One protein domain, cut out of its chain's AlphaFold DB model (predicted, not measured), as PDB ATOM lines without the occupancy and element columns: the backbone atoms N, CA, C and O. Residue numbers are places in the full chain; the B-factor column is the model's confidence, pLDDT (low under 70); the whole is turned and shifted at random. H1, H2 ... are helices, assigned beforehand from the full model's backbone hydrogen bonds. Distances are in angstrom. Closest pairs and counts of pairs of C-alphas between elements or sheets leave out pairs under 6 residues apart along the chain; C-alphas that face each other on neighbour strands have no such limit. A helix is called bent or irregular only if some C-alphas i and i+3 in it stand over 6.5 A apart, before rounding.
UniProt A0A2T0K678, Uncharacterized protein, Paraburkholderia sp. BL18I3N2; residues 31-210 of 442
ATOM      1  N   ALA A  31      -7.850  -9.148  79.640       95.06
ATOM      2  CA  ALA A  31      -7.789  -8.424  80.901       95.06
ATOM      3  C   ALA A  31      -8.807  -7.270  80.955       95.06
ATOM      4  O   ALA A  31      -9.325  -6.967  82.024       95.06
ATOM      5  N   ARG A  32      -9.200  -6.703  79.803       94.75
ATOM      6  CA  ARG A  32     -10.247  -5.671  79.721       94.75
ATOM      7  C   ARG A  32     -11.602  -6.158  80.243       94.75
ATOM      8  O   ARG A  32     -12.371  -5.369  80.788       94.75
ATOM      9  N   TRP A  33     -11.901  -7.453  80.112       95.38
ATOM     10  CA  TRP A  33     -13.126  -8.021  80.675       95.38
ATOM     11  C   TRP A  33     -13.118  -8.038  82.205       95.38
ATOM     12  O   TRP A  33     -14.193  -7.916  82.782       95.38
ATOM     13  N   LEU A  34     -11.959  -8.115  82.874       96.44
ATOM     14  CA  LEU A  34     -11.901  -7.953  84.335       96.44
ATOM     15  C   LEU A  34     -12.400  -6.565  84.732       96.44
ATOM     16  O   LEU A  34     -13.288  -6.467  85.572       96.44
ATOM     17  N   SER A  35     -11.921  -5.516  84.062       96.12
ATOM     18  CA  SER A  35     -12.350  -4.142  84.327       96.12
ATOM     19  C   SER A  35     -13.847  -3.949  84.086       96.12
ATOM     20  O   SER A  35     -14.553  -3.391  84.924       96.12
ATOM     21  N   ILE A  36     -14.362  -4.469  82.965       95.38
ATOM     22  CA  ILE A  36     -15.792  -4.396  82.631       95.38
ATOM     23  C   ILE A  36     -16.643  -5.176  83.645       95.38
ATOM     24  O   ILE A  36     -17.721  -4.723  84.022       95.38
ATOM     25  N   MET A  37     -16.186  -6.345  84.104       95.88
ATOM     26  CA  MET A  37     -16.901  -7.121  85.121       95.88
ATOM     27  C   MET A  37     -16.876  -6.432  86.482       95.88
ATOM     28  O   MET A  37     -17.899  -6.437  87.161       95.88
ATOM     29  N   CYS A  38     -15.769  -5.790  86.859       96.50
ATOM     30  CA  CYS A  38     -15.729  -4.946  88.046       96.50
ATOM     31  C   CYS A  38     -16.756  -3.812  87.945       96.50
ATOM     32  O   CYS A  38     -17.585  -3.663  88.832       96.50
ATOM     33  N   TRP A  39     -16.808  -3.102  86.818       94.81
ATOM     34  CA  TRP A  39     -17.835  -2.085  86.574       94.81
ATOM     35  C   TRP A  39     -19.267  -2.634  86.672       94.81
ATOM     36  O   TRP A  39     -20.129  -2.037  87.318       94.81
ATOM     37  N   ALA A  40     -19.529  -3.802  86.080       94.56
ATOM     38  CA  ALA A  40     -20.845  -4.428  86.146       94.56
ATOM     39  C   ALA A  40     -21.231  -4.795  87.588       94.56
ATOM     40  O   ALA A  40     -22.387  -4.621  87.965       94.56
ATOM     41  N   LEU A  41     -20.282  -5.271  88.400       94.19
ATOM     42  CA  LEU A  41     -20.495  -5.566  89.819       94.19
ATOM     43  C   LEU A  41     -20.791  -4.301  90.631       94.19
ATOM     44  O   LEU A  41     -21.749  -4.304  91.406       94.19
ATOM     45  N   GLU A  42     -20.033  -3.223  90.409       93.19
ATOM     46  CA  GLU A  42     -20.207  -1.939  91.106       93.19
ATOM     47  C   GLU A  42     -21.618  -1.375  90.903       93.19
ATOM     48  O   GLU A  42     -22.244  -0.883  91.838       93.19
ATOM     49  N   HIS A  43     -22.167  -1.504  89.693       90.62
ATOM     50  CA  HIS A  43     -23.511  -1.016  89.390       90.62
ATOM     51  C   HIS A  43     -24.623  -2.016  89.722       90.62
ATOM     52  O   HIS A  43     -25.705  -1.607  90.156       90.62
ATOM     53  N   ALA A  44     -24.384  -3.317  89.550       90.69
ATOM     54  CA  ALA A  44     -25.381  -4.338  89.846       90.69
ATOM     55  C   ALA A  44     -25.664  -4.456  91.345       90.69
ATOM     56  O   ALA A  44     -26.813  -4.672  91.721       90.69
ATOM     57  N   HIS A  45     -24.655  -4.294  92.202       88.00
ATOM     58  CA  HIS A  45     -24.810  -4.530  93.634       88.00
ATOM     59  C   HIS A  45     -25.785  -3.542  94.317       88.00
ATOM     60  O   HIS A  45     -26.703  -4.004  94.999       88.00
ATOM     61  N   PRO A  46     -25.705  -2.210  94.109       85.88
ATOM     62  CA  PRO A  46     -26.701  -1.273  94.635       85.88
ATOM     63  C   PRO A  46     -28.101  -1.466  94.034       85.88
ATOM     64  O   PRO A  46     -29.096  -1.320  94.742       85.88
ATOM     65  N   ALA A  47     -28.199  -1.804  92.742       86.50
ATOM     66  CA  ALA A  47     -29.484  -2.057  92.088       86.50
ATOM     67  C   ALA A  47     -30.163  -3.315  92.653       86.50
ATOM     68  O   ALA A  47     -31.345  -3.282  92.994       86.50
ATOM     69  N   TRP A  48     -29.390  -4.383  92.850       86.94
ATOM     70  CA  TRP A  48     -29.835  -5.597  93.522       86.94
ATOM     71  C   TRP A  48     -30.271  -5.321  94.965       86.94
ATOM     72  O   TRP A  48     -31.365  -5.736  95.332       86.94
ATOM     73  N   ARG A  49     -29.506  -4.542  95.746       82.75
ATOM     74  CA  ARG A  49     -29.912  -4.126  97.105       82.75
ATOM     75  C   ARG A  49     -31.229  -3.361  97.140       82.75
ATOM     76  O   ARG A  49     -32.030  -3.547  98.044       82.75
ATOM     77  N   LYS A  50     -31.456  -2.489  96.158       80.56
ATOM     78  CA  LYS A  50     -32.639  -1.625  96.129       80.56
ATOM     79  C   LYS A  50     -33.902  -2.330  95.626       80.56
ATOM     80  O   LYS A  50     -34.999  -1.978  96.053       80.56
ATOM     81  N   PHE A  51     -33.767  -3.261  94.684       77.50
ATOM     82  CA  PHE A  51     -34.904  -3.808  93.930       77.50
ATOM     83  C   PHE A  51     -35.007  -5.340  93.954       77.50
ATOM     84  O   PHE A  51     -36.017  -5.884  93.506       77.50
ATOM     85  N   GLY A  52     -33.986  -6.046  94.438       72.56
ATOM     86  CA  GLY A  52     -33.984  -7.499  94.557       72.56
ATOM     87  C   GLY A  52     -34.926  -7.979  95.658       72.56
ATOM     88  O   GLY A  52     -34.969  -7.410  96.745       72.56
ATOM     89  N   ALA A  53     -35.669  -9.052  95.383       61.56
ATOM     90  CA  ALA A  53     -36.224  -9.865  96.458       61.56
ATOM     91  C   ALA A  53     -35.030 -10.493  97.205       61.56
ATOM     92  O   ALA A  53     -34.153 -11.069  96.557       61.56
ATOM     93  N   ASP A  54     -34.969 -10.328  98.527       61.72
ATOM     94  CA  ASP A  54     -33.998 -10.978  99.429       61.72
ATOM     95  C   ASP A  54     -32.578 -10.376  99.473       61.72
ATOM     96  O   ASP A  54     -31.596 -11.080  99.726       61.72
ATOM     97  N   ALA A  55     -32.434  -9.071  99.228       63.66
ATOM     98  CA  ALA A  55     -31.145  -8.394  99.359       63.66
ATOM     99  C   ALA A  55     -30.871  -7.939 100.803       63.66
ATOM    100  O   ALA A  55     -31.060  -6.773 101.143       63.66
ATOM    101  N   ASP A  56     -30.408  -8.863 101.644       63.94
ATOM    102  CA  ASP A  56     -29.910  -8.531 102.982       63.94
ATOM    103  C   ASP A  56     -28.435  -8.108 102.957       63.94
ATOM    104  O   ASP A  56     -27.602  -8.673 102.241       63.94
ATOM    105  N   ASP A  57     -28.091  -7.155 103.830       54.53
ATOM    106  CA  ASP A  57     -26.731  -6.628 104.029       54.53
ATOM    107  C   ASP A  57     -25.728  -7.705 104.492       54.53
ATOM    108  O   ASP A  57     -24.512  -7.512 104.426       54.53
ATOM    109  N   GLY A  58     -26.248  -8.853 104.937       56.12
ATOM    110  CA  GLY A  58     -25.534  -9.858 105.706       56.12
ATOM    111  C   GLY A  58     -24.738 -10.909 104.936       56.12
ATOM    112  O   GLY A  58     -23.782 -11.398 105.523       56.12
ATOM    113  N   THR A  59     -25.046 -11.315 103.690       57.31
ATOM    114  CA  THR A  59     -24.136 -12.227 102.940       57.31
ATOM    115  C   THR A  59     -24.531 -12.513 101.479       57.31
ATOM    116  O   THR A  59     -25.366 -13.365 101.186       57.31
ATOM    117  N   VAL A  60     -23.755 -11.974 100.527       59.94
ATOM    118  CA  VAL A  60     -23.679 -12.485  99.132       59.94
ATOM    119  C   VAL A  60     -23.034 -13.889  99.067       59.94
ATOM    120  O   VAL A  60     -22.957 -14.517  98.012       59.94
ATOM    121  N   ALA A  61     -22.574 -14.419 100.206       63.97
ATOM    122  CA  ALA A  61     -21.996 -15.755 100.303       63.97
ATOM    123  C   ALA A  61     -23.031 -16.881 100.137       63.97
ATOM    124  O   ALA A  61     -22.649 -17.998  99.776       63.97
ATOM    125  N   SER A  62     -24.327 -16.622 100.360       78.12
ATOM    126  CA  SER A  62     -25.350 -17.644 100.121       78.12
ATOM    127  C   SER A  62     -25.501 -17.907  98.618       78.12
ATOM    128  O   SER A  62     -25.409 -17.005  97.778       78.12
ATOM    129  N   ARG A  63     -25.727 -19.175  98.244       80.94
ATOM    130  CA  ARG A  63     -25.902 -19.552  96.830       80.94
ATOM    131  C   ARG A  63     -27.100 -18.842  96.200       80.94
ATOM    132  O   ARG A  63     -27.035 -18.498  95.018       80.94
ATOM    133  N   ASP A  64     -28.147 -18.606  96.982       83.00
ATOM    134  CA  ASP A  64     -29.367 -17.942  96.536       83.00
ATOM    135  C   ASP A  64     -29.176 -16.441  96.343       83.00
ATOM    136  O   ASP A  64     -29.527 -15.938  95.275       83.00
ATOM    137  N   ALA A  65     -28.500 -15.750  97.268       82.75
ATOM    138  CA  ALA A  65     -28.149 -14.339  97.103       82.75
ATOM    139  C   ALA A  65     -27.231 -14.136  95.887       82.75
ATOM    140  O   ALA A  65     -27.496 -13.294  95.034       82.75
ATOM    141  N   ALA A  66     -26.211 -14.984  95.723       85.19
ATOM    142  CA  ALA A  66     -25.332 -14.972  94.554       85.19
ATOM    143  C   ALA A  66     -26.075 -15.266  93.234       85.19
ATOM    144  O   ALA A  66     -25.700 -14.782  92.163       85.19
ATOM    145  N   ARG A  67     -27.111 -16.112  93.263       87.00
ATOM    146  CA  ARG A  67     -27.975 -16.373  92.102       87.00
ATOM    147  C   ARG A  67     -28.864 -15.166  91.802       87.00
ATOM    148  O   ARG A  67     -28.964 -14.806  90.632       87.00
ATOM    149  N   SER A  68     -29.433 -14.545  92.832       87.94
ATOM    150  CA  SER A  68     -30.258 -13.337  92.750       87.94
ATOM    151  C   SER A  68     -29.454 -12.153  92.200       87.94
ATOM    152  O   SER A  68     -29.819 -11.608  91.160       87.94
ATOM    153  N   LEU A  69     -28.284 -11.841  92.764       88.94
ATOM    154  CA  LEU A  69     -27.393 -10.783  92.271       88.94
ATOM    155  C   LEU A  69     -26.966 -11.010  90.814       88.94
ATOM    156  O   LEU A  69     -26.935 -10.072  90.019       88.94
ATOM    157  N   TYR A  70     -26.693 -12.255  90.410       91.38
ATOM    158  CA  TYR A  70     -26.321 -12.532  89.021       91.38
ATOM    159  C   TYR A  70     -27.415 -12.155  88.009       91.38
ATOM    160  O   TYR A  70     -27.093 -11.805  86.871       91.38
ATOM    161  N   THR A  71     -28.694 -12.161  88.404       91.38
ATOM    162  CA  THR A  71     -29.778 -11.681  87.529       91.38
ATOM    163  C   THR A  71     -29.629 -10.203  87.165       91.38
ATOM    164  O   THR A  71     -30.066  -9.812  86.088       91.38
ATOM    165  N   TRP A  72     -28.933  -9.418  87.995       91.81
ATOM    166  CA  TRP A  72     -28.615  -8.012  87.751       91.81
ATOM    167  C   TRP A  72     -27.334  -7.807  86.939       91.81
ATOM    168  O   TRP A  72     -27.223  -6.811  86.237       91.81
ATOM    169  N   ILE A  73     -26.390  -8.749  86.972       93.31
ATOM    170  CA  ILE A  73     -25.127  -8.662  86.216       93.31
ATOM    171  C   ILE A  73     -25.309  -9.129  84.770       93.31
ATOM    172  O   ILE A  73     -24.791  -8.513  83.842       93.31
ATOM    173  N   ARG A  74     -26.051 -10.223  84.561       93.56
ATOM    174  CA  ARG A  74     -26.223 -10.850  83.241       93.56
ATOM    175  C   ARG A  74     -26.688  -9.879  82.141       93.56
ATOM    176  O   ARG A  74     -26.107  -9.936  81.057       93.56
ATOM    177  N   PRO A  75     -27.681  -8.994  82.354       93.19
ATOM    178  CA  PRO A  75     -28.102  -8.079  81.300       93.19
ATOM    179  C   PRO A  75     -27.036  -7.014  81.003       93.19
ATOM    180  O   PRO A  75     -26.856  -6.669  79.841       93.19
ATOM    181  N   LEU A  76     -26.279  -6.542  82.005       92.88
ATOM    182  CA  LEU A  76     -25.148  -5.626  81.787       92.88
ATOM    183  C   LEU A  76     -24.057  -6.272  80.928       92.88
ATOM    184  O   LEU A  76     -23.519  -5.631  80.027       92.88
ATOM    185  N   GLU A  77     -23.764  -7.552  81.171       93.00
ATOM    186  CA  GLU A  77     -22.822  -8.328  80.363       93.00
ATOM    187  C   GLU A  77     -23.261  -8.383  78.887       93.00
ATOM    188  O   GLU A  77     -22.482  -8.051  77.992       93.00
ATOM    189  N   LEU A  78     -24.526  -8.736  78.632       93.12
ATOM    190  CA  LEU A  78     -25.089  -8.824  77.279       93.12
ATOM    191  C   LEU A  78     -25.189  -7.458  76.590       93.12
ATOM    192  O   LEU A  78     -24.918  -7.356  75.393       93.12
ATOM    193  N   LEU A  79     -25.499  -6.395  77.335       91.12
ATOM    194  CA  LEU A  79     -25.425  -5.026  76.830       91.12
ATOM    195  C   LEU A  79     -23.991  -4.685  76.415       91.12
ATOM    196  O   LEU A  79     -23.768  -4.184  75.315       91.12
ATOM    197  N   TRP A  80     -22.980  -5.015  77.215       90.00
ATOM    198  CA  TRP A  80     -21.597  -4.742  76.819       90.00
ATOM    199  C   TRP A  80     -21.180  -5.483  75.545       90.00
ATOM    200  O   TRP A  80     -20.474  -4.937  74.688       90.00
ATOM    201  N   ILE A  81     -21.671  -6.710  75.376       90.50
ATOM    202  CA  ILE A  81     -21.505  -7.473  74.139       90.50
ATOM    203  C   ILE A  81     -22.194  -6.759  72.974       90.50
ATOM    204  O   ILE A  81     -21.562  -6.561  71.937       90.50
ATOM    205  N   ALA A  82     -23.428  -6.284  73.157       88.62
ATOM    206  CA  ALA A  82     -24.153  -5.510  72.147       88.62
ATOM    207  C   ALA A  82     -23.410  -4.234  71.748       88.62
ATOM    208  O   ALA A  82     -23.350  -3.899  70.565       88.62
ATOM    209  N   ARG A  83     -22.798  -3.547  72.720       86.81
ATOM    210  CA  ARG A  83     -21.936  -2.385  72.475       86.81
ATOM    211  C   ARG A  83     -20.807  -2.729  71.531       86.81
ATOM    212  O   ARG A  83     -20.557  -2.017  70.567       86.81
ATOM    213  N   THR A  84     -20.098  -3.794  71.884       86.88
ATOM    214  CA  THR A  84     -18.864  -4.198  71.224       86.88
ATOM    215  C   THR A  84     -19.167  -4.645  69.809       86.88
ATOM    216  O   THR A  84     -18.471  -4.245  68.884       86.88
ATOM    217  N   PHE A  85     -20.256  -5.395  69.654       84.12
ATOM    218  CA  PHE A  85     -20.784  -5.815  68.372       84.12
ATOM    219  C   PHE A  85     -21.178  -4.622  67.486       84.12
ATOM    220  O   PHE A  85     -20.722  -4.538  66.358       84.12
ATOM    221  N   LYS A  86     -21.928  -3.637  68.002       81.56
ATOM    222  CA  LYS A  86     -22.305  -2.434  67.230       81.56
ATOM    223  C   LYS A  86     -21.125  -1.529  66.866       81.56
ATOM    224  O   LYS A  86     -21.196  -0.796  65.885       81.56
ATOM    225  N   ALA A  87     -20.092  -1.495  67.706       80.19
ATOM    226  CA  ALA A  87     -18.959  -0.586  67.552       80.19
ATOM    227  C   ALA A  87     -17.834  -1.147  66.667       80.19
ATOM    228  O   ALA A  87     -16.979  -0.381  66.224       80.19
ATOM    229  N   ALA A  88     -17.807  -2.458  66.423       72.94
ATOM    230  CA  ALA A  88     -16.821  -3.110  65.573       72.94
ATOM    231  C   ALA A  88     -17.500  -3.635  64.295       72.94
ATOM    232  O   ALA A  88     -18.544  -4.265  64.405       72.94
ATOM    233  N   PRO A  89     -16.920  -3.437  63.095       65.12
ATOM    234  CA  PRO A  89     -17.385  -4.123  61.887       65.12
ATOM    235  C   PRO A  89     -17.465  -5.638  62.129       65.12
ATOM    236  O   PRO A  89     -16.615  -6.170  62.845       65.12
ATOM    237  N   ASP A  90     -18.438  -6.329  61.528       59.88
ATOM    238  CA  ASP A  90     -18.801  -7.719  61.861       59.88
ATOM    239  C   ASP A  90     -17.602  -8.683  61.976       59.88
ATOM    240  O   ASP A  90     -17.460  -9.383  62.981       59.88
ATOM    241  N   LEU A  91     -16.661  -8.630  61.026       58.03
ATOM    242  CA  LEU A  91     -15.453  -9.473  61.011       58.03
ATOM    243  C   LEU A  91     -14.473  -9.200  62.174       58.03
ATOM    244  O   LEU A  91     -13.656 -10.050  62.527       58.03
ATOM    245  N   ALA A  92     -14.518  -8.011  62.775       61.78
ATOM    246  CA  ALA A  92     -13.678  -7.625  63.909       61.78
ATOM    247  C   ALA A  92     -14.332  -7.926  65.270       61.78
ATOM    248  O   ALA A  92     -13.625  -7.984  66.281       61.78
ATOM    249  N   ALA A  93     -15.656  -8.110  65.319       64.94
ATOM    250  CA  ALA A  93     -16.375  -8.508  66.528       64.94
ATOM    251  C   ALA A  93     -16.175 -10.001  66.834       64.94
ATOM    252  O   ALA A  93     -15.964 -10.370  67.987       64.94
ATOM    253  N   GLU A  94     -16.146 -10.844  65.798       69.88
ATOM    254  CA  GLU A  94     -15.947 -12.299  65.911       69.88
ATOM    255  C   GLU A  94     -14.559 -12.675  66.449       69.88
ATOM    256  O   GLU A  94     -14.387 -13.703  67.095       69.88
ATOM    257  N   ARG A  95     -13.574 -11.785  66.294       80.81
ATOM    258  CA  ARG A  95     -12.218 -11.944  66.848       80.81
ATOM    259  C   ARG A  95     -12.103 -11.533  68.318       80.81
ATOM    260  O   ARG A  95     -10.990 -11.427  68.835       80.81
ATOM    261  N   ARG A  96     -13.211 -11.237  69.001       85.50
ATOM    262  CA  ARG A  96     -13.253 -10.831  70.417       85.50
ATOM    263  C   ARG A  96     -13.983 -11.884  71.242       85.50
ATOM    264  O   ARG A  96     -14.796 -12.652  70.739       85.50
ATOM    265  N   GLN A  97     -13.734 -11.899  72.548       87.38
ATOM    266  CA  GLN A  97     -14.428 -12.812  73.453       87.38
ATOM    267  C   GLN A  97     -15.854 -12.316  73.748       87.38
ATOM    268  O   GLN A  97     -16.072 -11.630  74.744       87.38
ATOM    269  N   LEU A  98     -16.816 -12.661  72.890       88.44
ATOM    270  CA  LEU A  98     -18.214 -12.215  72.977       88.44
ATOM    271  C   LEU A  98     -19.190 -13.406  73.067       88.44
ATOM    272  O   LEU A  98     -19.909 -13.701  72.107       88.44
ATOM    273  N   PRO A  99     -19.231 -14.137  74.197       85.62
ATOM    274  CA  PRO A  99     -20.145 -15.268  74.342       85.62
ATOM    275  C   PRO A  99     -21.603 -14.797  74.236       85.62
ATOM    276  O   PRO A  99     -22.029 -13.943  74.990       85.62
ATOM    277  N   GLY A 100     -22.393 -15.350  73.315       84.38
ATOM    278  CA  GLY A 100     -23.789 -14.923  73.115       84.38
ATOM    279  C   GLY A 100     -23.991 -13.821  72.069       84.38
ATOM    280  O   GLY A 100     -25.126 -13.381  71.880       84.38
ATOM    281  N   VAL A 101     -22.938 -13.436  71.333       87.12
ATOM    282  CA  VAL A 101     -23.019 -12.459  70.230       87.12
ATOM    283  C   VAL A 101     -24.131 -12.779  69.231       87.12
ATOM    284  O   VAL A 101     -24.816 -11.870  68.791       87.12
ATOM    285  N   GLN A 102     -24.385 -14.054  68.928       86.00
ATOM    286  CA  GLN A 102     -25.428 -14.451  67.975       86.00
ATOM    287  C   GLN A 102     -26.844 -14.087  68.439       86.00
ATOM    288  O   GLN A 102     -27.667 -13.658  67.635       86.00
ATOM    289  N   ALA A 103     -27.136 -14.232  69.735       86.75
ATOM    290  CA  ALA A 103     -28.434 -13.837  70.277       86.75
ATOM    291  C   ALA A 103     -28.572 -12.309  70.289       86.75
ATOM    292  O   ALA A 103     -29.560 -11.758  69.811       86.75
ATOM    293  N   VAL A 104     -27.517 -11.627  70.740       88.94
ATOM    294  CA  VAL A 104     -27.457 -10.165  70.787       88.94
ATOM    295  C   VAL A 104     -27.548  -9.533  69.393       88.94
ATOM    296  O   VAL A 104     -28.227  -8.523  69.241       88.94
ATOM    297  N   ARG A 105     -26.905 -10.120  68.379       87.88
ATOM    298  CA  ARG A 105     -26.966  -9.696  66.975       87.88
ATOM    299  C   ARG A 105     -28.416  -9.653  66.497       87.88
ATOM    300  O   ARG A 105     -28.892  -8.586  66.125       87.88
ATOM    301  N   ARG A 106     -29.137 -10.773  66.635       87.88
ATOM    302  CA  ARG A 106     -30.564 -10.875  66.275       87.88
ATOM    303  C   ARG A 106     -31.411  -9.830  66.992       87.88
ATOM    304  O   ARG A 106     -32.240  -9.184  66.366       87.88
ATOM    305  N   TRP A 107     -31.167  -9.632  68.285       90.12
ATOM    306  CA  TRP A 107     -31.873  -8.629  69.077       90.12
ATOM    307  C   TRP A 107     -31.629  -7.198  68.585       90.12
ATOM    308  O   TRP A 107     -32.564  -6.408  68.464       90.12
ATOM    309  N   VAL A 108     -30.373  -6.855  68.296       86.00
ATOM    310  CA  VAL A 108     -29.991  -5.535  67.785       86.00
ATOM    311  C   VAL A 108     -30.600  -5.275  66.409       86.00
ATOM    312  O   VAL A 108     -31.156  -4.199  66.193       86.00
ATOM    313  N   GLU A 109     -30.475  -6.237  65.498       87.12
ATOM    314  CA  GLU A 109     -30.962  -6.153  64.116       87.12
ATOM    315  C   GLU A 109     -32.497  -6.131  64.060       87.12
ATOM    316  O   GLU A 109     -33.075  -5.405  63.258       87.12
ATOM    317  N   GLY A 110     -33.161  -6.847  64.973       82.75
ATOM    318  CA  GLY A 110     -34.617  -6.886  65.125       82.75
ATOM    319  C   GLY A 110     -35.240  -5.675  65.831       82.75
ATOM    320  O   GLY A 110     -36.411  -5.726  66.195       82.75
ATOM    321  N   GLY A 111     -34.488  -4.592  66.058       79.62
ATOM    322  CA  GLY A 111     -35.028  -3.351  66.628       79.62
ATOM    323  C   GLY A 111     -34.976  -3.232  68.155       79.62
ATOM    324  O   GLY A 111     -35.635  -2.358  68.705       79.62
ATOM    325  N   ALA A 112     -34.175  -4.048  68.849       82.38
ATOM    326  CA  ALA A 112     -33.851  -3.929  70.279       82.38
ATOM    327  C   ALA A 112     -35.053  -3.780  71.245       82.38
ATOM    328  O   ALA A 112     -34.938  -3.124  72.281       82.38
ATOM    329  N   THR A 113     -36.200  -4.389  70.930       75.56
ATOM    330  CA  THR A 113     -37.443  -4.283  71.719       75.56
ATOM    331  C   THR A 113     -37.632  -5.402  72.746       75.56
ATOM    332  O   THR A 113     -38.466  -5.281  73.639       75.56
ATOM    333  N   GLU A 114     -36.874  -6.497  72.651       79.12
ATOM    334  CA  GLU A 114     -37.052  -7.643  73.546       79.12
ATOM    335  C   GLU A 114     -36.231  -7.529  74.833       79.12
ATOM    336  O   GLU A 114     -35.046  -7.197  74.818       79.12
ATOM    337  N   VAL A 115     -36.839  -7.935  75.947       77.81
ATOM    338  CA  VAL A 115     -36.239  -7.893  77.288       77.81
ATOM    339  C   VAL A 115     -35.140  -8.958  77.470       77.81
ATOM    340  O   VAL A 115     -34.256  -8.799  78.300       77.81
ATOM    341  N   ARG A 116     -35.123 -10.040  76.674       85.56
ATOM    342  CA  ARG A 116     -34.170 -11.168  76.816       85.56
ATOM    343  C   ARG A 116     -33.181 -11.324  75.666       85.56
ATOM    344  O   ARG A 116     -32.674 -12.423  75.453       85.56
ATOM    345  N   PHE A 117     -32.884 -10.249  74.940       89.06
ATOM    346  CA  PHE A 117     -31.875 -10.263  73.873       89.06
ATOM    347  C   PHE A 117     -32.082 -11.410  72.857       89.06
ATOM    348  O   PHE A 117     -31.118 -12.053  72.446       89.06
ATOM    349  N   SER A 118     -33.338 -11.738  72.523       86.50
ATOM    350  CA  SER A 118     -33.705 -12.858  71.637       86.50
ATOM    351  C   SER A 118     -33.245 -14.246  72.085       86.50
ATOM    352  O   SER A 118     -33.200 -15.196  71.299       86.50
ATOM    353  N   MET A 119     -32.932 -14.402  73.372       89.31
ATOM    354  CA  MET A 119     -32.626 -15.686  73.991       89.31
ATOM    355  C   MET A 119     -33.891 -16.356  74.532       89.31
ATOM    356  O   MET A 119     -34.677 -15.757  75.268       89.31
ATOM    357  N   LEU A 120     -34.026 -17.658  74.264       89.06
ATOM    358  CA  LEU A 120     -35.019 -18.504  74.931       89.06
ATOM    359  C   LEU A 120     -34.807 -18.501  76.460       89.06
ATOM    360  O   LEU A 120     -33.652 -18.430  76.900       89.06
ATOM    361  N   PRO A 121     -35.872 -18.661  77.275       88.44
ATOM    362  CA  PRO A 121     -35.784 -18.650  78.739       88.44
ATOM    363  C   PRO A 121     -34.689 -19.568  79.302       88.44
ATOM    364  O   PRO A 121     -33.869 -19.130  80.108       88.44
ATOM    365  N   ASP A 122     -34.606 -20.804  78.809       87.31
ATOM    366  CA  ASP A 122     -33.617 -21.790  79.265       87.31
ATOM    367  C   ASP A 122     -32.185 -21.423  78.870       87.31
ATOM    368  O   ASP A 122     -31.230 -21.651  79.619       87.31
ATOM    369  N   SER A 123     -32.004 -20.866  77.672       86.00
ATOM    370  CA  SER A 123     -30.696 -20.403  77.199       86.00
ATOM    371  C   SER A 123     -30.221 -19.218  78.029       86.00
ATOM    372  O   SER A 123     -29.073 -19.183  78.468       86.00
ATOM    373  N   TYR A 124     -31.128 -18.288  78.310       88.62
ATOM    374  CA  TYR A 124     -30.867 -17.127  79.140       88.62
ATOM    375  C   TYR A 124     -30.556 -17.524  80.595       88.62
ATOM    376  O   TYR A 124     -29.600 -17.021  81.190       88.62
ATOM    377  N   ALA A 125     -31.283 -18.492  81.164       85.56
ATOM    378  CA  ALA A 125     -31.016 -19.044  82.494       85.56
ATOM    379  C   ALA A 125     -29.636 -19.723  82.593       85.56
ATOM    380  O   ALA A 125     -28.901 -19.498  83.556       85.56
ATOM    381  N   ARG A 126     -29.248 -20.509  81.578       83.69
ATOM    382  CA  ARG A 126     -27.953 -21.217  81.532       83.69
ATOM    383  C   ARG A 126     -26.758 -20.320  81.211       83.69
ATOM    384  O   ARG A 126     -25.622 -20.728  81.460       83.69
ATOM    385  N   TYR A 127     -27.001 -19.107  80.718       87.06
ATOM    386  CA  TYR A 127     -25.963 -18.187  80.256       87.06
ATOM    387  C   TYR A 127     -24.860 -17.927  81.294       87.06
ATOM    388  O   TYR A 127     -23.707 -17.784  80.918       87.06
ATOM    389  N   ARG A 128     -25.141 -17.996  82.606       80.56
ATOM    390  CA  ARG A 128     -24.123 -17.844  83.667       80.56
ATOM    391  C   ARG A 128     -22.867 -18.694  83.473       80.56
ATOM    392  O   ARG A 128     -21.772 -18.260  83.814       80.56
ATOM    393  N   PHE A 129     -23.027 -19.920  82.985       73.38
ATOM    394  CA  PHE A 129     -21.922 -20.872  82.846       73.38
ATOM    395  C   PHE A 129     -21.164 -20.696  81.529       73.38
ATOM    396  O   PHE A 129     -19.998 -21.076  81.415       73.38
ATOM    397  N   THR A 130     -21.819 -20.114  80.526       78.75
ATOM    398  CA  THR A 130     -21.277 -19.936  79.179       78.75
ATOM    399  C   THR A 130     -20.860 -18.495  78.887       78.75
ATOM    400  O   THR A 130     -20.042 -18.303  77.992       78.75
ATOM    401  N   GLY A 131     -21.317 -17.522  79.670       86.62
ATOM    402  CA  GLY A 131     -21.001 -16.100  79.573       86.62
ATOM    403  C   GLY A 131     -19.625 -15.717  80.123       86.62
ATOM    404  O   GLY A 131     -18.862 -16.555  80.622       86.62
ATOM    405  N   VAL A 132     -19.322 -14.426  80.021       91.25
ATOM    406  CA  VAL A 132     -18.108 -13.762  80.495       91.25
ATOM    407  C   VAL A 132     -17.992 -13.873  82.005       91.25
ATOM    408  O   VAL A 132     -16.969 -14.353  82.478       91.25
ATOM    409  N   TYR A 133     -19.021 -13.535  82.791       92.12
ATOM    410  CA  TYR A 133     -18.889 -13.633  84.249       92.12
ATOM    411  C   TYR A 133     -18.497 -15.057  84.686       92.12
ATOM    412  O   TYR A 133     -17.611 -15.233  85.515       92.12
ATOM    413  N   GLY A 134     -19.073 -16.096  84.070       89.25
ATOM    414  CA  GLY A 134     -18.687 -17.491  84.314       89.25
ATOM    415  C   GLY A 134     -17.220 -17.798  83.992       89.25
ATOM    416  O   GLY A 134     -16.574 -18.525  84.745       89.25
ATOM    417  N   ALA A 135     -16.684 -17.223  82.913       87.75
ATOM    418  CA  ALA A 135     -15.277 -17.341  82.528       87.75
ATOM    419  C   ALA A 135     -14.320 -16.626  83.502       87.75
ATOM    420  O   ALA A 135     -13.229 -17.130  83.768       87.75
ATOM    421  N   TYR A 136     -14.736 -15.490  84.065       93.75
ATOM    422  CA  TYR A 136     -13.896 -14.640  84.919       93.75
ATOM    423  C   TYR A 136     -14.159 -14.829  86.418       93.75
ATOM    424  O   TYR A 136     -13.402 -14.313  87.233       93.75
ATOM    425  N   ARG A 137     -15.169 -15.616  86.816       91.75
ATOM    426  CA  ARG A 137     -15.529 -15.842  88.228       91.75
ATOM    427  C   ARG A 137     -14.365 -16.370  89.061       91.75
ATOM    428  O   ARG A 137     -14.238 -15.988  90.215       91.75
ATOM    429  N   VAL A 138     -13.552 -17.272  88.504       92.06
ATOM    430  CA  VAL A 138     -12.371 -17.801  89.208       92.06
ATOM    431  C   VAL A 138     -11.388 -16.666  89.477       92.06
ATOM    432  O   VAL A 138     -11.047 -16.432  90.626       92.06
ATOM    433  N   ALA A 139     -11.060 -15.877  88.452       94.69
ATOM    434  CA  ALA A 139     -10.177 -14.724  88.587       94.69
ATOM    435  C   ALA A 139     -10.715 -13.691  89.594       94.69
ATOM    436  O   ALA A 139      -9.981 -13.244  90.462       94.69
ATOM    437  N   LEU A 140     -12.010 -13.367  89.554       94.94
ATOM    438  CA  LEU A 140     -12.620 -12.434  90.508       94.94
ATOM    439  C   LEU A 140     -12.504 -12.906  91.964       94.94
ATOM    440  O   LEU A 140     -12.396 -12.071  92.852       94.94
ATOM    441  N   ARG A 141     -12.522 -14.221  92.212       92.81
ATOM    442  CA  ARG A 141     -12.381 -14.809  93.555       92.81
ATOM    443  C   ARG A 141     -10.932 -14.949  93.996       92.81
ATOM    444  O   ARG A 141     -10.639 -14.774  95.169       92.81
ATOM    445  N   SER A 142     -10.060 -15.327  93.073       92.62
ATOM    446  CA  SER A 142      -8.694 -15.735  93.387       92.62
ATOM    447  C   SER A 142      -7.687 -14.594  93.290       92.62
ATOM    448  O   SER A 142      -6.636 -14.673  93.913       92.62
ATOM    449  N   LEU A 143      -7.960 -13.550  92.500       94.00
ATOM    450  CA  LEU A 143      -7.015 -12.451  92.322       94.00
ATOM    451  C   LEU A 143      -7.126 -11.427  93.462       94.00
ATOM    452  O   LEU A 143      -8.226 -10.928  93.730       94.00
ATOM    453  N   PRO A 144      -5.997 -11.058  94.094       92.81
ATOM    454  CA  PRO A 144      -5.990 -10.131  95.216       92.81
ATOM    455  C   PRO A 144      -6.487  -8.739  94.811       92.81
ATOM    456  O   PRO A 144      -6.224  -8.254  93.707       92.81
ATOM    457  N   GLY A 145      -7.222  -8.099  95.720       92.81
ATOM    458  CA  GLY A 145      -7.748  -6.742  95.560       92.81
ATOM    459  C   GLY A 145      -8.937  -6.608  94.602       92.81
ATOM    460  O   GLY A 145      -9.503  -5.519  94.511       92.81
ATOM    461  N   LEU A 146      -9.354  -7.671  93.894       94.56
ATOM    462  CA  LEU A 146     -10.527  -7.602  93.012       94.56
ATOM    463  C   LEU A 146     -11.842  -7.706  93.788       94.56
ATOM    464  O   LEU A 146     -12.716  -6.856  93.613       94.56
ATOM    465  N   THR A 147     -11.991  -8.733  94.632       93.62
ATOM    466  CA  THR A 147     -13.189  -8.917  95.464       93.62
ATOM    467  C   THR A 147     -12.857  -9.261  96.909       93.62
ATOM    468  O   THR A 147     -11.820  -9.854  97.207       93.62
ATOM    469  N   MET A 148     -13.756  -8.885  97.816       90.19
ATOM    470  CA  MET A 148     -13.603  -9.093  99.250       90.19
ATOM    471  C   MET A 148     -13.784 -10.565  99.621       90.19
ATOM    472  O   MET A 148     -14.751 -11.213  99.215       90.19
ATOM    473  N   GLY A 149     -12.874 -11.089 100.448       83.81
ATOM    474  CA  GLY A 149     -12.997 -12.433 101.024       83.81
ATOM    475  C   GLY A 149     -13.156 -13.549  99.987       83.81
ATOM    476  O   GLY A 149     -13.800 -14.553 100.278       83.81
ATOM    477  N   ALA A 150     -12.627 -13.350  98.773       83.00
ATOM    478  CA  ALA A 150     -12.706 -14.297  97.661       83.00
ATOM    479  C   ALA A 150     -14.140 -14.717  97.261       83.00
ATOM    480  O   ALA A 150     -14.347 -15.799  96.701       83.00
ATOM    481  N   ASP A 151     -15.157 -13.886  97.521       86.69
ATOM    482  CA  ASP A 151     -16.549 -14.237  97.206       86.69
ATOM    483  C   ASP A 151     -16.866 -14.155  95.697       86.69
ATOM    484  O   ASP A 151     -17.663 -14.951  95.167       86.69
ATOM    485  N   GLY A 152     -16.161 -13.278  94.975       90.12
ATOM    486  CA  GLY A 152     -16.316 -13.037  93.542       90.12
ATOM    487  C   GLY A 152     -17.450 -12.074  93.180       90.12
ATOM    488  O   GLY A 152     -17.857 -12.042  92.016       90.12
ATOM    489  N   TRP A 153     -17.986 -11.330  94.147       90.06
ATOM    490  CA  TRP A 153     -19.162 -10.472  93.983       90.06
ATOM    491  C   TRP A 153     -18.984  -9.062  94.526       90.06
ATOM    492  O   TRP A 153     -19.451  -8.116  93.898       90.06
ATOM    493  N   ARG A 154     -18.359  -8.900  95.695       90.88
ATOM    494  CA  ARG A 154     -18.221  -7.581  96.319       90.88
ATOM    495  C   ARG A 154     -16.841  -7.027  96.021       90.88
ATOM    496  O   ARG A 154     -15.854  -7.651  96.394       90.88
ATOM    497  N   LEU A 155     -16.770  -5.877  95.356       94.19
ATOM    498  CA  LEU A 155     -15.490  -5.301  94.953       94.19
ATOM    499  C   LEU A 155     -14.644  -4.875  96.150       94.19
ATOM    500  O   LEU A 155     -15.141  -4.274  97.105       94.19
ATOM    501  N   ASP A 156     -13.352  -5.151  96.036       94.56
ATOM    502  CA  ASP A 156     -12.305  -4.613  96.897       94.56
ATOM    503  C   ASP A 156     -11.595  -3.439  96.175       94.56
ATOM    504  O   ASP A 156     -12.041  -2.983  95.120       94.56
ATOM    505  N   SER A 157     -10.534  -2.887  96.760       95.88
ATOM    506  CA  SER A 157      -9.850  -1.660  96.338       95.88
ATOM    507  C   SER A 157      -9.446  -1.628  94.858       95.88
ATOM    508  O   SER A 157      -9.783  -0.668  94.164       95.88
ATOM    509  N   HIS A 158      -8.783  -2.667  94.338       96.25
ATOM    510  CA  HIS A 158      -8.410  -2.720  92.919       96.25
ATOM    511  C   HIS A 158      -9.644  -2.884  92.031       96.25
ATOM    512  O   HIS A 158      -9.745  -2.230  90.996       96.25
ATOM    513  N   GLY A 159     -10.611  -3.709  92.444       96.81
ATOM    514  CA  GLY A 159     -11.877  -3.875  91.729       96.81
ATOM    515  C   GLY A 159     -12.619  -2.547  91.549       96.81
ATOM    516  O   GLY A 159     -13.046  -2.231  90.441       96.81
ATOM    517  N   LYS A 160     -12.700  -1.731  92.605       97.12
ATOM    518  CA  LYS A 160     -13.293  -0.385  92.548       97.12
ATOM    519  C   LYS A 160     -12.513   0.546  91.624       97.12
ATOM    520  O   LYS A 160     -13.114   1.213  90.791       97.12
ATOM    521  N   ALA A 161     -11.180   0.545  91.702       96.75
ATOM    522  CA  ALA A 161     -10.347   1.351  90.808       96.75
ATOM    523  C   ALA A 161     -10.564   0.989  89.325       96.75
ATOM    524  O   ALA A 161     -10.677   1.871  88.476       96.75
ATOM    525  N   LEU A 162     -10.686  -0.305  89.009       96.62
ATOM    526  CA  LEU A 162     -11.009  -0.760  87.655       96.62
ATOM    527  C   LEU A 162     -12.420  -0.351  87.222       96.62
ATOM    528  O   LEU A 162     -12.608   0.047  86.071       96.62
ATOM    529  N   ALA A 163     -13.403  -0.429  88.122       95.25
ATOM    530  CA  ALA A 163     -14.763   0.023  87.847       95.25
ATOM    531  C   ALA A 163     -14.794   1.518  87.487       95.25
ATOM    532  O   ALA A 163     -15.398   1.879  86.477       95.25
ATOM    533  N   GLU A 164     -14.081   2.366  88.232       92.94
ATOM    534  CA  GLU A 164     -13.978   3.809  87.963       92.94
ATOM    535  C   GLU A 164     -13.345   4.115  86.596       92.94
ATOM    536  O   GLU A 164     -13.851   4.945  85.837       92.94
ATOM    537  N   ILE A 165     -12.289   3.384  86.217       91.56
ATOM    538  CA  ILE A 165     -11.662   3.517  84.890       91.56
ATOM    539  C   ILE A 165     -12.679   3.256  83.768       91.56
ATOM    540  O   ILE A 165     -12.736   3.986  82.774       91.56
ATOM    541  N   VAL A 166     -13.505   2.216  83.915       90.25
ATOM    542  CA  VAL A 166     -14.550   1.890  82.934       90.25
ATOM    543  C   VAL A 166     -15.698   2.897  82.980       90.25
ATOM    544  O   VAL A 166     -16.248   3.234  81.927       90.25
ATOM    545  N   HIS A 167     -16.037   3.408  84.167       87.06
ATOM    546  CA  HIS A 167     -17.093   4.398  84.358       87.06
ATOM    547  C   HIS A 167     -16.843   5.652  83.511       87.06
ATOM    548  O   HIS A 167     -17.754   6.121  82.832       87.06
ATOM    549  N   GLY A 168     -15.588   6.102  83.400       76.69
ATOM    550  CA  GLY A 168     -15.206   7.211  82.513       76.69
ATOM    551  C   GLY A 168     -15.515   6.995  81.018       76.69
ATOM    552  O   GLY A 168     -15.508   7.946  80.239       76.69
ATOM    553  N   SER A 169     -15.815   5.762  80.593       75.69
ATOM    554  CA  SER A 169     -16.098   5.396  79.195       75.69
ATOM    555  C   SER A 169     -17.582   5.112  78.900       75.69
ATOM    556  O   SER A 169     -17.962   4.914  77.734       75.69
ATOM    557  N   VAL A 170     -18.448   5.070  79.921       77.50
ATOM    558  CA  VAL A 170     -19.875   4.724  79.791       77.50
ATOM    559  C   VAL A 170     -20.755   5.669  80.594       77.50
ATOM    560  O   VAL A 170     -20.476   5.976  81.741       77.50
ATOM    561  N   ARG A 171     -21.866   6.116  79.992       73.06
ATOM    562  CA  ARG A 171     -22.862   6.941  80.675       73.06
ATOM    563  C   ARG A 171     -24.026   6.060  81.074       73.06
ATOM    564  O   ARG A 171     -24.583   5.324  80.259       73.06
ATOM    565  N   MET A 172     -24.394   6.178  82.336       77.00
ATOM    566  CA  MET A 172     -25.635   5.646  82.862       77.00
ATOM    567  C   MET A 172     -26.518   6.809  83.277       77.00
ATOM    568  O   MET A 172     -26.043   7.764  83.896       77.00
ATOM    569  N   LYS A 173     -27.814   6.729  82.975       72.56
ATOM    570  CA  LYS A 173     -28.772   7.700  83.510       72.56
ATOM    571  C   LYS A 173     -28.771   7.637  85.048       72.56
ATOM    572  O   LYS A 173     -28.686   6.539  85.607       72.56
ATOM    573  N   PRO A 174     -28.876   8.766  85.769       65.81
ATOM    574  CA  PRO A 174     -28.893   8.777  87.233       65.81
ATOM    575  C   PRO A 174     -30.081   7.988  87.812       65.81
ATOM    576  O   PRO A 174     -31.095   7.770  87.154       65.81
ATOM    577  N   VAL A 175     -29.960   7.498  89.052       57.56
ATOM    578  CA  VAL A 175     -30.980   6.655  89.731       57.56
ATOM    579  C   VAL A 175     -32.288   7.412  90.018       57.56
ATOM    580  O   VAL A 175     -33.336   6.793  90.180       57.56
ATOM    581  N   GLN A 176     -32.243   8.744  90.045       52.97
ATOM    582  CA  GLN A 176     -33.349   9.618  90.454       52.97
ATOM    583  C   GLN A 176     -34.480   9.745  89.414       52.97
ATOM    584  O   GLN A 176     -35.528  10.291  89.734       52.97
ATOM    585  N   SER A 177     -34.308   9.227  88.193       48.34
ATOM    586  CA  SER A 177     -35.296   9.361  87.112       48.34
ATOM    587  C   SER A 177     -36.397   8.292  87.103       48.34
ATOM    588  O   SER A 177     -37.233   8.303  86.206       48.34
ATOM    589  N   ILE A 178     -36.396   7.344  88.049       49.31
ATOM    590  CA  ILE A 178     -37.365   6.240  88.088       49.31
ATOM    591  C   ILE A 178     -38.271   6.430  89.303       49.31
ATOM    592  O   ILE A 178     -37.808   6.395  90.446       49.31
ATOM    593  N   GLY A 179     -39.567   6.633  89.050       49.97
ATOM    594  CA  GLY A 179     -40.594   6.718  90.088       49.97
ATOM    595  C   GLY A 179     -40.510   5.529  91.050       49.97
ATOM    596  O   GLY A 179     -40.378   4.379  90.634       49.97
ATOM    597  N   SER A 180     -40.575   5.811  92.348       49.38
ATOM    598  CA  SER A 180     -40.177   4.940  93.465       49.38
ATOM    599  C   SER A 180     -40.978   3.641  93.676       49.38
ATOM    600  O   SER A 180     -40.876   3.049  94.747       49.38
ATOM    601  N   ARG A 181     -41.789   3.167  92.719       48.72
ATOM    602  CA  ARG A 181     -42.845   2.175  93.010       48.72
ATOM    603  C   ARG A 181     -42.936   0.923  92.138       48.72
ATOM    604  O   ARG A 181     -43.752   0.068  92.466       48.72
ATOM    605  N   ARG A 182     -42.128   0.735  91.089       56.25
ATOM    606  CA  ARG A 182     -42.187  -0.511  90.296       56.25
ATOM    607  C   ARG A 182     -40.972  -1.394  90.574       56.25
ATOM    608  O   ARG A 182     -39.840  -0.944  90.425       56.25
ATOM    609  N   ARG A 183     -41.209  -2.659  90.956       61.91
ATOM    610  CA  ARG A 183     -40.199  -3.726  90.859       61.91
ATOM    611  C   ARG A 183     -39.820  -3.835  89.383       61.91
ATOM    612  O   ARG A 183     -40.557  -4.437  88.610       61.91
ATOM    613  N   SER A 184     -38.741  -3.168  88.989       69.81
ATOM    614  CA  SER A 184     -38.225  -3.249  87.626       69.81
ATOM    615  C   SER A 184     -37.578  -4.610  87.442       69.81
ATOM    616  O   SER A 184     -36.783  -5.023  88.291       69.81
ATOM    617  N   GLN A 185     -37.882  -5.296  86.341       84.69
ATOM    618  CA  GLN A 185     -37.066  -6.446  85.965       84.69
ATOM    619  C   GLN A 185     -35.640  -5.947  85.668       84.69
ATOM    620  O   GLN A 185     -35.504  -4.844  85.121       84.69
ATOM    621  N   PRO A 186     -34.579  -6.686  86.044       88.50
ATOM    622  CA  PRO A 186     -33.200  -6.242  85.838       88.50
ATOM    623  C   PRO A 186     -32.902  -5.843  84.389       88.50
ATOM    624  O   PRO A 186     -32.195  -4.877  84.129       88.50
ATOM    625  N   GLU A 187     -33.463  -6.568  83.432       88.88
ATOM    626  CA  GLU A 187     -33.319  -6.307  82.007       88.88
ATOM    627  C   GLU A 187     -33.920  -4.959  81.598       88.88
ATOM    628  O   GLU A 187     -33.221  -4.130  81.019       88.88
ATOM    629  N   GLU A 188     -35.188  -4.720  81.946       86.19
ATOM    630  CA  GLU A 188     -35.884  -3.447  81.705       86.19
ATOM    631  C   GLU A 188     -35.129  -2.293  82.371       86.19
ATOM    632  O   GLU A 188     -34.857  -1.270  81.744       86.19
ATOM    633  N   HIS A 189     -34.680  -2.514  83.612       86.38
ATOM    634  CA  HIS A 189     -33.922  -1.537  84.383       86.38
ATOM    635  C   HIS A 189     -32.667  -1.078  83.638       86.38
ATOM    636  O   HIS A 189     -32.383   0.119  83.555       86.38
ATOM    637  N   TRP A 190     -31.892  -2.020  83.099       88.88
ATOM    638  CA  TRP A 190     -30.661  -1.683  82.397       88.88
ATOM    639  C   TRP A 190     -30.909  -1.142  80.995       88.88
ATOM    640  O   TRP A 190     -30.202  -0.220  80.595       88.88
ATOM    641  N   LEU A 191     -31.920  -1.634  80.276       86.06
ATOM    642  CA  LEU A 191     -32.289  -1.109  78.958       86.06
ATOM    643  C   LEU A 191     -32.700   0.368  79.014       86.06
ATOM    644  O   LEU A 191     -32.339   1.138  78.128       86.06
ATOM    645  N   GLU A 192     -33.388   0.792  80.075       82.25
ATOM    646  CA  GLU A 192     -33.779   2.192  80.259       82.25
ATOM    647  C   GLU A 192     -32.601   3.109  80.624       82.25
ATOM    648  O   GLU A 192     -32.601   4.298  80.276       82.25
ATOM    649  N   ARG A 193     -31.605   2.574  81.346       82.06
ATOM    650  CA  ARG A 193     -30.527   3.346  81.993       82.06
ATOM    651  C   ARG A 193     -29.214   3.358  81.229       82.06
ATOM    652  O   ARG A 193     -28.440   4.302  81.395       82.06
ATOM    653  N   PHE A 194     -28.934   2.307  80.468       82.19
ATOM    654  CA  PHE A 194     -27.680   2.145  79.754       82.19
ATOM    655  C   PHE A 194     -27.711   2.967  78.464       82.19
ATOM    656  O   PHE A 194     -28.494   2.685  77.559       82.19
ATOM    657  N   GLU A 195     -26.838   3.969  78.348       76.38
ATOM    658  CA  GLU A 195     -26.748   4.794  77.143       76.38
ATOM    659  C   GLU A 195     -25.491   4.484  76.322       76.38
ATOM    660  O   GLU A 195     -24.350   4.486  76.800       76.38
ATOM    661  N   TRP A 196     -25.698   4.253  75.023       68.00
ATOM    662  CA  TRP A 196     -24.617   4.134  74.053       68.00
ATOM    663  C   TRP A 196     -24.060   5.526  73.737       68.00
ATOM    664  O   TRP A 196     -24.685   6.293  73.007       68.00
ATOM    665  N   HIS A 197     -22.868   5.858  74.229       61.75
ATOM    666  CA  HIS A 197     -22.148   7.031  73.726       61.75
ATOM    667  C   HIS A 197     -21.904   6.897  72.217       61.75
ATOM    668  O   HIS A 197     -21.292   5.929  71.767       61.75
ATOM    669  N   ARG A 198     -22.335   7.899  71.447       52.84
ATOM    670  CA  ARG A 198     -21.997   8.079  70.029       52.84
ATOM    671  C   ARG A 198     -21.111   9.318  69.898       52.84
ATOM    672  O   ARG A 198     -21.603  10.389  69.574       52.84
ATOM    673  N   GLY A 199     -19.824   9.202  70.212       48.59
ATOM    674  CA  GLY A 199     -18.876  10.315  70.088       48.59
ATOM    675  C   GLY A 199     -17.571   9.872  69.436       48.59
ATOM    676  O   GLY A 199     -17.036   8.825  69.797       48.59
ATOM    677  N   ARG A 200     -17.056  10.658  68.479       43.12
ATOM    678  CA  ARG A 200     -15.681  10.509  67.972       43.12
ATOM    679  C   ARG A 200     -14.705  11.007  69.045       43.12
ATOM    680  O   ARG A 200     -14.957  12.042  69.648       43.12
ATOM    681  N   GLY A 201     -13.601  10.289  69.258       49.06
ATOM    682  CA  GLY A 201     -12.484  10.750  70.098       49.06
ATOM    683  C   GLY A 201     -12.480  10.296  71.563       49.06
ATOM    684  O   GLY A 201     -11.502  10.562  72.250       49.06
ATOM    685  N   MET A 202     -13.499   9.574  72.042       49.22
ATOM    686  CA  MET A 202     -13.467   8.985  73.391       49.22
ATOM    687  C   MET A 202     -12.892   7.560  73.371       49.22
ATOM    688  O   MET A 202     -13.193   6.806  72.438       49.22
ATOM    689  N   PRO A 203     -12.121   7.143  74.396       53.00
ATOM    690  CA  PRO A 203     -11.655   5.769  74.516       53.00
ATOM    691  C   PRO A 203     -12.855   4.824  74.580       53.00
ATOM    692  O   PRO A 203     -13.631   4.820  75.536       53.00
ATOM    693  N   THR A 204     -13.045   3.999  73.556       69.00
ATOM    694  CA  THR A 204     -14.067   2.959  73.615       69.00
ATOM    695  C   THR A 204     -13.525   1.830  74.486       69.00
ATOM    696  O   THR A 204     -12.695   1.044  74.030       69.00
ATOM    697  N   CYS A 205     -13.967   1.759  75.744       82.12
ATOM    698  CA  CYS A 205     -13.655   0.658  76.657       82.12
ATOM    699  C   CYS A 205     -14.356  -0.639  76.212       82.12
ATOM    700  O   CYS A 205     -15.363  -1.066  76.778       82.12
ATOM    701  N   LEU A 206     -13.844  -1.234  75.137       87.31
ATOM    702  CA  LEU A 206     -14.348  -2.461  74.530       87.31
ATOM    703  C   LEU A 206     -13.372  -3.609  74.803       87.31
ATOM    704  O   LEU A 206     -12.162  -3.365  74.758       87.31
ATOM    705  N   PRO A 207     -13.866  -4.845  75.015       89.50
ATOM    706  CA  PRO A 207     -13.038  -6.051  75.044       89.50
ATOM    707  C   PRO A 207     -12.086  -6.048  73.863       89.50
ATOM    708  O   PRO A 207     -12.517  -5.682  72.780       89.50
ATOM    709  N   THR A 208     -10.825  -6.416  74.028       88.94
ATOM    710  CA  THR A 208      -9.795  -6.271  72.988       88.94
ATOM    711  C   THR A 208      -9.837  -7.414  71.961       88.94
ATOM    712  O   THR A 208     -10.444  -8.460  72.190       88.94
ATOM    713  N   VAL A 209      -9.205  -7.218  70.798       87.50
ATOM    714  CA  VAL A 209      -9.112  -8.253  69.751       87.50
ATOM    715  C   VAL A 209      -8.207  -9.374  70.245       87.50
ATOM    716  O   VAL A 209      -7.086  -9.100  70.661       87.50
ATOM    717  N   LEU A 210      -8.673 -10.626  70.210       84.19
ATOM    718  CA  LEU A 210      -7.932 -11.785  70.715       84.19
ATOM    719  C   LEU A 210      -6.605 -11.972  69.967       84.19
ATOM    720  O   LEU A 210      -5.576 -12.151  70.618       84.19
TER     721      LEU A 210
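This is residues 31 to 210 of the 442 residues of an uncharacterized protein of Paraburkholderia sp. BL18I3N2 (UniProt A0A2T0K678). A long kinked helix, H2, runs through the middle of a rounded body, and H1, the other long helix, crosses it at a steep tilt. H7 packs across the first part of H1, H4 and H8 pack on H2, and long stretches without named elements run along the outside. The printed part has 180 residues with eight named helices, H1 to H8 in order along the chain, and no named strand; its class is all helix. It is compact, with a radius of gyration of the C-alphas of 15.7 A and spans of 45 by 38 by 33 A.

H1, residues 31 to 51, touches residues 68 to 77 of H2, residues 63 to 87, opposite ways at a steep tilt of 52 degrees; the closest C-alphas, of Ala 44 and Trp 72, are 5.3 A apart. H2 is the hub, touching five helices, and has a kink of 35 degrees near residue 72. H3, residues 90 to 93, is close to H2 but not clearly touching, C-alphas 85 and 93 being closest at 5.5 A. H4, residues 101 to 109, touches residues 78 to 85 of H2 at a steep tilt of 63 degrees, closest at C-alphas 82 and 104, 5.9 A. H5, residues 121 to 130, only just touches H2, with 3 pairs of C-alphas within 8 A, closest at Arg 74 and Arg 128, 7.3 A. H6, residues 132 to 142, touches residues 33 to 37 of H1, closest at C-alphas 37 and 133, 6.9 A. H7, residues 157 to 167, touches residues 34 to 42 of H1, about perpendicular at 88 degrees, closest at C-alphas 39 and 163, 3.9 A. H8, residues 186 to 193, touches residues 71 to 76 of H2, closest at C-alphas 72 and 186, 5.3 A, and is near H1. H2 and H7 are apart. Every O i to N i+4 pair is within hydrogen-bond range in H4, H7 and H8, against 14 of 17 in H1, 18 of 21 in H2, 3 of 6 in H5 and 5 of 7 in H6; H3 is too short for such a pair.

H1 begins at C-alpha 31 (-7.789, -8.424, 80.901) and is 30.4 A long. H2, 35.6 A, ends at C-alpha 87 (-18.959, -0.586, 67.552). H5 and H6 are irregular, C-alphas 125 and 128 being 7.1 A apart and C-alphas 135 and 138 7.3 A. H8 ends at C-alpha 193 (-30.527, 3.346, 81.993).

The C-alphas of Gly 58 and Leu 91, the two farthest apart, are 45.8 A apart. The printed part has no cut; the links H1 to H2, H4 to H5, H6 to H7 and H7 to H8 are long. Residues 171 to 172 pair antiparallel with residues 194 to 195. The mean pLDDT of the printed part is 81.9, and residues 53 to 61, 89 to 94, 174 to 184 and 196 to 204 are under 70.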